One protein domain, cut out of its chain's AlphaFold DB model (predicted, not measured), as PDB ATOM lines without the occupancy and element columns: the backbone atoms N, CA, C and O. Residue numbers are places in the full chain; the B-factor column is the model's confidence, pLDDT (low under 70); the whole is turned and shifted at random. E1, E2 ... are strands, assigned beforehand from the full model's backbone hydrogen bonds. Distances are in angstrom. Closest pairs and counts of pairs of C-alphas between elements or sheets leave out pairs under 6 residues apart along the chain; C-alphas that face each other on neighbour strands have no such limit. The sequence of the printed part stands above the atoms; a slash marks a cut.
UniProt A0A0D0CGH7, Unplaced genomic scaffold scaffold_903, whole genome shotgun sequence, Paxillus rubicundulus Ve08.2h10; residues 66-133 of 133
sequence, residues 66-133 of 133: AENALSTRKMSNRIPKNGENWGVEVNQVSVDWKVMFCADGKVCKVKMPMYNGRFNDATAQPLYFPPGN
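This is residues 66 to 133 of the 133 residues of an uncharacterized protein of Paxillus rubicundulus Ve08.2h10 (UniProt A0A0D0CGH7). This domain has little regular structure: long loops spread from one short two-stranded hairpin, E1 and E2, with the loop of residues 92 to 108 at one end and the turn around Asp 121 toward the other. The 68 printed residues hold no named helix and two strands, E1 then E2, antiparallel; the class is all strand, with only 8 residues in named elements. The whole is loose, radius of gyration of the C-alphas 14.4 A, and only just elongated, spanning 44 by 29 by 24 A.

Start at Ala 66 and pass residues 66 to 87, with no named element, to C-alpha 88 at (34.389, -10.653, 12.182). There E1, residues 88 to 91, runs 9.8 A. E2, residues 109 to 112, runs 9.4 A to C-alpha 112 at (31.910, -14.954, 14.243).

Look at the hairpin E1 and E2: antiparallel, 140 degrees between directions, N 90 and O 110 within hydrogen-bond range at 2.9 A. Farther on, residues 117 to 118 pair antiparallel with 124 to 125.

The C-alphas of Asp 104 and Asp 121 are farthest apart, 46.9 A. The link E1 to E2 is long, 17 residues. The printed part has no cut; pLDDT is under 70 at residues 66 to 77 and 132 to 133.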
ATOM      1  N   ALA A  66      36.071 -19.565   2.184       66.31
ATOM      2  CA  ALA A  66      35.121 -19.987   3.215       66.31
ATOM      3  C   ALA A  66      34.537 -18.749   3.920       66.31
ATOM      4  O   ALA A  66      35.230 -17.743   4.080       66.31
ATOM      5  N   GLU A  67      33.271 -18.812   4.338       67.00
ATOM      6  CA  GLU A  67      32.562 -17.651   4.915       67.00
ATOM      7  C   GLU A  67      33.299 -17.043   6.122       67.00
ATOM      8  O   GLU A  67      33.236 -15.844   6.378       67.00
ATOM      9  N   ASN A  68      34.051 -17.875   6.835       65.19
ATOM     10  CA  ASN A  68      34.863 -17.545   8.000       65.19
ATOM     11  C   ASN A  68      36.371 -17.752   7.762       65.19
ATOM     12  O   ASN A  68      37.139 -17.877   8.720       65.19
ATOM     13  N   ALA A  69      36.810 -17.822   6.502       69.44
ATOM     14  CA  ALA A  69      38.232 -17.834   6.198       69.44
ATOM     15  C   ALA A  69      38.888 -16.495   6.572       69.44
ATOM     16  O   ALA A  69      38.247 -15.441   6.640       69.44
ATOM     17  N   LEU A  70      40.189 -16.568   6.842       62.97
ATOM     18  CA  LEU A  70      41.005 -15.483   7.373       62.97
ATOM     19  C   LEU A  70      40.889 -14.213   6.519       62.97
ATOM     20  O   LEU A  70      41.349 -14.164   5.382       62.97
ATOM     21  N   SER A  71      40.299 -13.155   7.078       67.25
ATOM     22  CA  SER A  71      40.241 -11.844   6.428       67.25
ATOM     23  C   SER A  71      40.638 -10.746   7.401       67.25
ATOM     24  O   SER A  71      39.833 -10.247   8.187       67.25
ATOM     25  N   THR A  72      41.893 -10.313   7.304       63.12
ATOM     26  CA  THR A  72      42.430  -9.203   8.107       63.12
ATOM     27  C   THR A  72      41.715  -7.881   7.826       63.12
ATOM     28  O   THR A  72      41.616  -7.036   8.709       63.12
ATOM     29  N   ARG A  73      41.130  -7.711   6.631       64.31
ATOM     30  CA  ARG A  73      40.407  -6.490   6.229       64.31
ATOM     31  C   ARG A  73      39.181  -6.169   7.080       64.31
ATOM     32  O   ARG A  73      38.777  -5.010   7.110       64.31
ATOM     33  N   LYS A  74      38.553  -7.170   7.696       65.25
ATOM     34  CA  LYS A  74      37.349  -6.978   8.518       65.25
ATOM     35  C   LYS A  74      37.615  -7.089  10.015       65.25
ATOM     36  O   LYS A  74      36.668  -7.092  10.799       65.25
ATOM     37  N   MET A  75      38.881  -7.168  10.413       69.19
ATOM     38  CA  MET A  75      39.243  -7.117  11.819       69.19
ATOM     39  C   MET A  75      39.105  -5.687  12.338       69.19
ATOM     40  O   MET A  75      39.509  -4.721  11.691       69.19
ATOM     41  N   SER A  76      38.506  -5.560  13.519       65.88
ATOM     42  CA  SER A  76      38.568  -4.323  14.291       65.88
ATOM     43  C   SER A  76      40.031  -4.034  14.647       65.88
ATOM     44  O   SER A  76      40.778  -4.954  14.953       65.88
ATOM     45  N   ASN A  77      40.433  -2.762  14.666       68.44
ATOM     46  CA  ASN A  77      41.722  -2.347  15.241       68.44
ATOM     47  C   ASN A  77      41.622  -2.056  16.754       68.44
ATOM     48  O   ASN A  77      42.595  -1.638  17.371       68.44
ATOM     49  N   ARG A  78      40.437  -2.213  17.360       74.56
ATOM     50  CA  ARG A  78      40.182  -1.901  18.775       74.56
ATOM     51  C   ARG A  78      40.234  -3.140  19.644       74.56
ATOM     52  O   ARG A  78      39.435  -4.041  19.413       74.56
ATOM     53  N   ILE A  79      41.073  -3.107  20.676       77.00
ATOM     54  CA  ILE A  79      41.176  -4.157  21.694       77.00
ATOM     55  C   ILE A  79      39.773  -4.450  22.272       77.00
ATOM     56  O   ILE A  79      39.098  -3.505  22.699       77.00
ATOM     57  N   PRO A  80      39.291  -5.707  22.237       75.56
ATOM     58  CA  PRO A  80      38.012  -6.089  22.810       75.56
ATOM     59  C   PRO A  80      38.059  -5.940  24.330       75.56
ATOM     60  O   PRO A  80      39.123  -5.920  24.951       75.56
ATOM     61  N   LYS A  81      36.882  -5.786  24.928       79.56
ATOM     62  CA  LYS A  81      36.755  -5.677  26.381       79.56
ATOM     63  C   LYS A  81      37.101  -7.010  27.042       79.56
ATOM     64  O   LYS A  81      37.031  -8.059  26.408       79.56
ATOM     65  N   ASN A  82      37.438  -6.955  28.327       75.44
ATOM     66  CA  ASN A  82      37.708  -8.160  29.101       75.44
ATOM     67  C   ASN A  82      36.493  -9.110  29.063       75.44
ATOM     68  O   ASN A  82      35.367  -8.653  29.269       75.44
ATOM     69  N   GLY A  83      36.723 -10.392  28.771       74.00
ATOM     70  CA  GLY A  83      35.674 -11.402  28.568       74.00
ATOM     71  C   GLY A  83      35.011 -11.409  27.178       74.00
ATOM     72  O   GLY A  83      34.105 -12.207  26.941       74.00
ATOM     73  N   GLU A  84      35.439 -10.555  26.241       74.94
ATOM     74  CA  GLU A  84      35.002 -10.594  24.842       74.94
ATOM     75  C   GLU A  84      36.148 -11.014  23.914       74.94
ATOM     76  O   GLU A  84      37.274 -10.528  24.014       74.94
ATOM     77  N   ASN A  85      35.843 -11.867  22.935       74.12
ATOM     78  CA  ASN A  85      36.789 -12.211  21.879       74.12
ATOM     79  C   ASN A  85      36.695 -11.237  20.695       74.12
ATOM     80  O   ASN A  85      35.655 -10.632  20.404       74.12
ATOM     81  N   TRP A  86      37.800 -11.135  19.956       74.69
ATOM     82  CA  TRP A  86      37.786 -10.582  18.607       74.69
ATOM     83  C   TRP A  86      36.823 -11.388  17.720       74.69
ATOM     84  O   TRP A  86      36.569 -12.566  17.953       74.69
ATOM     85  N   GLY A  87      36.287 -10.772  16.673       77.31
ATOM     86  CA  GLY A  87      35.396 -11.464  15.751       77.31
ATOM     87  C   GLY A  87      35.127 -10.629  14.516       77.31
ATOM     88  O   GLY A  87      35.224  -9.400  14.552       77.31
ATOM     89  N   VAL A  88      34.797 -11.305  13.423       76.94
ATOM     90  CA  VAL A  88      34.389 -10.653  12.182       76.94
ATOM     91  C   VAL A  88      32.882 -10.453  12.234       76.94
ATOM     92  O   VAL A  88      32.132 -11.401  12.458       76.94
ATOM     93  N   GLU A  89      32.430  -9.215  12.026       79.56
ATOM     94  CA  GLU A  89      31.010  -8.951  11.810       79.56
ATOM     95  C   GLU A  89      30.581  -9.498  10.447       79.56
ATOM     96  O   GLU A  89      31.013  -9.013   9.392       79.56
ATOM     97  N   VAL A  90      29.690 -10.482  10.478       80.00
ATOM     98  CA  VAL A  90      29.050 -11.052   9.294       80.00
ATOM     99  C   VAL A  90      27.546 -10.844   9.370       80.00
ATOM    100  O   VAL A  90      26.973 -10.738  10.456       80.00
ATOM    101  N   ASN A  91      26.898 -10.766   8.209       86.38
ATOM    102  CA  ASN A  91      25.444 -10.731   8.156       86.38
ATOM    103  C   ASN A  91      24.910 -12.072   8.656       86.38
ATOM    104  O   ASN A  91      25.374 -13.128   8.226       86.38
ATOM    105  N   GLN A  92      23.932 -12.027   9.549       84.75
ATOM    106  CA  GLN A  92      23.273 -13.223  10.028       84.75
ATOM    107  C   GLN A  92      22.366 -13.771   8.926       84.75
ATOM    108  O   GLN A  92      21.603 -13.029   8.303       84.75
ATOM    109  N   VAL A  93      22.463 -15.074   8.683       83.31
ATOM    110  CA  VAL A  93      21.650 -15.791   7.700       83.31
ATOM    111  C   VAL A  93      20.768 -16.815   8.406       83.31
ATOM    112  O   VAL A  93      21.171 -17.389   9.417       83.31
ATOM    113  N   SER A  94      19.550 -17.005   7.901       82.25
ATOM    114  CA  SER A  94      18.634 -18.044   8.372       82.25
ATOM    115  C   SER A  94      19.082 -19.428   7.894       82.25
ATOM    116  O   SER A  94      19.989 -19.557   7.070       82.25
ATOM    117  N   VAL A  95      18.400 -20.470   8.375       80.31
ATOM    118  CA  VAL A  95      18.617 -21.863   7.939       80.31
ATOM    119  C   VAL A  95      18.417 -22.022   6.421       80.31
ATOM    120  O   VAL A  95      19.097 -22.820   5.785       80.31
ATOM    121  N   ASP A  96      17.569 -21.180   5.822       81.94
ATOM    122  CA  ASP A  96      17.308 -21.133   4.377       81.94
ATOM    123  C   ASP A  96      18.292 -20.233   3.603       81.94
ATOM    124  O   ASP A  96      18.013 -19.840   2.469       81.94
ATOM    125  N   TRP A  97      19.415 -19.841   4.214       72.25
ATOM    126  CA  TRP A  97      20.443 -18.972   3.619       72.25
ATOM    127  C   TRP A  97      19.964 -17.569   3.220       72.25
ATOM    128  O   TRP A  97      20.590 -16.894   2.398       72.25
ATOM    129  N   LYS A  98      18.873 -17.084   3.822       76.25
ATOM    130  CA  LYS A  98      18.381 -15.715   3.615       76.25
ATOM    131  C   LYS A  98      18.947 -14.778   4.673       76.25
ATOM    132  O   LYS A  98      19.036 -15.139   5.843       76.25
ATOM    133  N   VAL A  99      19.304 -13.561   4.271       83.25
ATOM    134  CA  VAL A  99      19.763 -12.518   5.200       83.25
ATOM    135  C   VAL A  99      18.645 -12.186   6.184       83.25
ATOM    136  O   VAL A  99      17.515 -11.921   5.773       83.25
ATOM    137  N   MET A 100      18.964 -12.197   7.474       86.38
ATOM    138  CA  MET A 100      18.013 -11.842   8.520       86.38
ATOM    139  C   MET A 100      18.012 -10.337   8.768       86.38
ATOM    140  O   MET A 100      19.065  -9.693   8.801       86.38
ATOM    141  N   PHE A 101      16.819  -9.792   8.987       89.31
ATOM    142  CA  PHE A 101      16.620  -8.403   9.373       89.31
ATOM    143  C   PHE A 101      16.238  -8.328  10.845       89.31
ATOM    144  O   PHE A 101      15.449  -9.130  11.343       89.31
ATOM    145  N   CYS A 102      16.826  -7.365  11.534       87.50
ATOM    146  CA  CYS A 102      16.534  -7.048  12.916       87.50
ATOM    147  C   CYS A 102      15.213  -6.274  12.990       87.50
ATOM    148  O   CYS A 102      14.694  -5.803  11.977       87.50
ATOM    149  N   ALA A 103      14.656  -6.136  14.195       88.19
ATOM    150  CA  ALA A 103      13.379  -5.447  14.403       88.19
ATOM    151  C   ALA A 103      13.383  -3.984  13.906       88.19
ATOM    152  O   ALA A 103      12.331  -3.426  13.618       88.19
ATOM    153  N   ASP A 104      14.565  -3.379  13.766       88.94
ATOM    154  CA  ASP A 104      14.779  -2.037  13.221       88.94
ATOM    155  C   ASP A 104      14.828  -1.986  11.679       88.94
ATOM    156  O   ASP A 104      15.116  -0.938  11.100       88.94
ATOM    157  N   GLY A 105      14.587  -3.113  11.001       87.31
ATOM    158  CA  GLY A 105      14.640  -3.241   9.545       87.31
ATOM    159  C   GLY A 105      16.057  -3.262   8.965       87.31
ATOM    160  O   GLY A 105      16.214  -3.321   7.745       87.31
ATOM    161  N   LYS A 106      17.107  -3.226   9.797       86.69
ATOM    162  CA  LYS A 106      18.496  -3.352   9.335       86.69
ATOM    163  C   LYS A 106      18.909  -4.813   9.283       86.69
ATOM    164  O   LYS A 106      18.347  -5.662   9.962       86.69
ATOM    165  N   VAL A 107      19.928  -5.116   8.486       87.50
ATOM    166  CA  VAL A 107      20.507  -6.463   8.443       87.50
ATOM    167  C   VAL A 107      21.100  -6.805   9.807       87.50
ATOM    168  O   VAL A 107      21.979  -6.089  10.295       87.50
ATOM    169  N   CYS A 108      20.644  -7.909  10.399       87.75
ATOM    170  CA  CYS A 108      21.237  -8.423  11.623       87.75
ATOM    171  C   CYS A 108      22.668  -8.866  11.356       87.75
ATOM    172  O   CYS A 108      22.968  -9.510  10.347       87.75
ATOM    173  N   LYS A 109      23.556  -8.542  12.290       84.12
ATOM    174  CA  LYS A 109      24.952  -8.951  12.244       84.12
ATOM    175  C   LYS A 109      25.293  -9.785  13.460       84.12
ATOM    176  O   LYS A 109      24.846  -9.495  14.564       84.12
ATOM    177  N   VAL A 110      26.145 -10.774  13.248       85.69
ATOM    178  CA  VAL A 110      26.729 -11.595  14.304       85.69
ATOM    179  C   VAL A 110      28.247 -11.502  14.215       85.69
ATOM    180  O   VAL A 110      28.812 -11.406  13.124       85.69
ATOM    181  N   LYS A 111      28.921 -11.499  15.368       80.88
ATOM    182  CA  LYS A 111      30.374 -11.671  15.422       80.88
ATOM    183  C   LYS A 111      30.681 -13.160  15.366       80.88
ATOM    184  O   LYS A 111      30.274 -13.898  16.257       80.88
ATOM    185  N   MET A 112      31.408 -13.585  14.341       79.81
ATOM    186  CA  MET A 112      31.910 -14.954  14.243       79.81
ATOM    187  C   MET A 112      33.433 -14.989  14.407       79.81
ATOM    188  O   MET A 112      34.121 -14.103  13.880       79.81
ATOM    189  N   PRO A 113      33.979 -15.996  15.112       80.25
ATOM    190  CA  PRO A 113      35.408 -16.256  15.085       80.25
ATOM    191  C   PRO A 113      35.816 -16.734  13.685       80.25
ATOM    192  O   PRO A 113      35.096 -17.485  13.024       80.25
ATOM    193  N   MET A 114      36.986 -16.299  13.231       83.06
ATOM    194  CA  MET A 114      37.640 -16.877  12.059       83.06
ATOM    195  C   MET A 114      37.997 -18.344  12.316       83.06
ATOM    196  O   MET A 114      38.210 -18.757  13.459       83.06
ATOM    197  N   TYR A 115      38.108 -19.127  11.244       82.81
ATOM    198  CA  TYR A 115      38.699 -20.457  11.358       82.81
ATOM    199  C   TYR A 115      40.124 -20.377  11.902       82.81
ATOM    200  O   TYR A 115      40.867 -19.441  11.604       82.81
ATOM    201  N   ASN A 116      40.504 -21.410  12.654       86.31
ATOM    202  CA  ASN A 116      41.875 -21.601  13.099       86.31
ATOM    203  C   ASN A 116      42.842 -21.549  11.912       86.31
ATOM    204  O   ASN A 116      42.545 -22.043  10.818       86.31
ATOM    205  N   GLY A 117      44.022 -20.983  12.161       84.50
ATOM    206  CA  GLY A 117      45.150 -21.161  11.261       84.50
ATOM    207  C   GLY A 117      45.590 -22.625  11.232       84.50
ATOM    208  O   GLY A 117      45.103 -23.461  11.998       84.50
ATOM    209  N   ARG A 118      46.540 -22.942  10.354       90.00
ATOM    210  CA  ARG A 118      47.204 -24.246  10.332       90.00
ATOM    211  C   ARG A 118      48.709 -24.046  10.358       90.00
ATOM    212  O   ARG A 118      49.217 -23.193   9.634       90.00
ATOM    213  N   PHE A 119      49.393 -24.828  11.178       89.12
ATOM    214  CA  PHE A 119      50.843 -24.958  11.132       89.12
ATOM    215  C   PHE A 119      51.265 -25.834   9.938       89.12
ATOM    216  O   PHE A 119      50.428 -26.448   9.273       89.12
ATOM    217  N   ASN A 120      52.571 -25.901   9.660       91.31
ATOM    218  CA  ASN A 120      53.113 -26.684   8.538       91.31
ATOM    219  C   ASN A 120      52.838 -28.194   8.660       91.31
ATOM    220  O   ASN A 120      52.756 -28.884   7.651       91.31
ATOM    221  N   ASP A 121      52.660 -28.696   9.880       94.50
ATOM    222  CA  ASP A 121      52.270 -30.078  10.185       94.50
ATOM    223  C   ASP A 121      50.742 -30.301  10.136       94.50
ATOM    224  O   ASP A 121      50.240 -31.337  10.568       94.50
ATOM    225  N   ALA A 122      49.993 -29.321   9.617       89.31
ATOM    226  CA  ALA A 122      48.535 -29.268   9.540       89.31
ATOM    227  C   ALA A 122      47.790 -29.184  10.885       89.31
ATOM    228  O   ALA A 122      46.549 -29.150  10.874       89.31
ATOM    229  N   THR A 123      48.499 -29.083  12.015       93.62
ATOM    230  CA  THR A 123      47.870 -28.867  13.321       93.62
ATOM    231  C   THR A 123      47.166 -27.510  13.356       93.62
ATOM    232  O   THR A 123      47.589 -26.537  12.725       93.62
ATOM    233  N   ALA A 124      46.021 -27.448  14.038       90.94
ATOM    234  CA  ALA A 124      45.234 -26.224  14.111       90.94
ATOM    235  C   ALA A 124      45.915 -25.214  15.045       90.94
ATOM    236  O   ALA A 124      46.202 -25.539  16.193       90.94
ATOM    237  N   GLN A 125      46.109 -23.983  14.574       90.31
ATOM    238  CA  GLN A 125      46.547 -22.845  15.378       90.31
ATOM    239  C   GLN A 125      45.313 -22.042  15.815       90.31
ATOM    240  O   GLN A 125      44.733 -21.331  14.980       90.31
ATOM    241  N   PRO A 126      44.882 -22.129  17.090       88.19
ATOM    242  CA  PRO A 126      43.776 -21.327  17.587       88.19
ATOM    243  C   PRO A 126      44.093 -19.841  17.435       88.19
ATOM    244  O   PRO A 126      45.179 -19.391  17.790       88.19
ATOM    245  N   LEU A 127      43.142 -19.080  16.900       83.50
ATOM    246  CA  LEU A 127      43.268 -17.620  16.782       83.50
ATOM    247  C   LEU A 127      42.574 -16.871  17.922       83.50
ATOM    248  O   LEU A 127      42.694 -15.654  18.029       83.50
ATOM    249  N   TYR A 128      41.827 -17.600  18.746       83.00
ATOM    250  CA  TYR A 128      40.999 -17.068  19.814       83.00
ATOM    251  C   TYR A 128      41.260 -17.839  21.096       83.00
ATOM    252  O   TYR A 128      41.567 -19.035  21.060       83.00
ATOM    253  N   PHE A 129      41.087 -17.159  22.226       79.69
ATOM    254  CA  PHE A 129      41.084 -17.817  23.522       79.69
ATOM    255  C   PHE A 129      39.815 -18.664  23.685       79.69
ATOM    256  O   PHE A 129      38.762 -18.302  23.141       79.69
ATOM    257  N   PRO A 130      39.887 -19.773  24.443       77.50
ATOM    258  CA  PRO A 130      38.708 -20.545  24.808       77.50
ATOM    259  C   PRO A 130      37.661 -19.658  25.500       77.50
ATOM    260  O   PRO A 130      38.048 -18.758  26.252       77.50
ATOM    261  N   PRO A 131      36.358 -19.910  25.288       70.31
ATOM    262  CA  PRO A 131      35.299 -19.193  25.993       70.31
ATOM    263  C   PRO A 131      35.493 -19.271  27.515       70.31
ATOM    264  O   PRO A 131      35.726 -20.360  28.039       70.31
ATOM    265  N   GLY A 132      35.363 -18.141  28.217       65.44
ATOM    266  CA  GLY A 132      35.436 -18.086  29.684       65.44
ATOM    267  C   GLY A 132      36.812 -17.761  30.283       65.44
ATOM    268  O   GLY A 132      36.958 -17.880  31.496       65.44
ATOM    269  N   ASN A 133      37.786 -17.351  29.462       54.41
ATOM    270  CA  ASN A 133      38.973 -16.611  29.922       54.41
ATOM    271  C   ASN A 133      38.713 -15.103  29.891       54.41
ATOM    272  O   ASN A 133      39.317 -14.399  30.724       54.41
TER     273      ASN A 133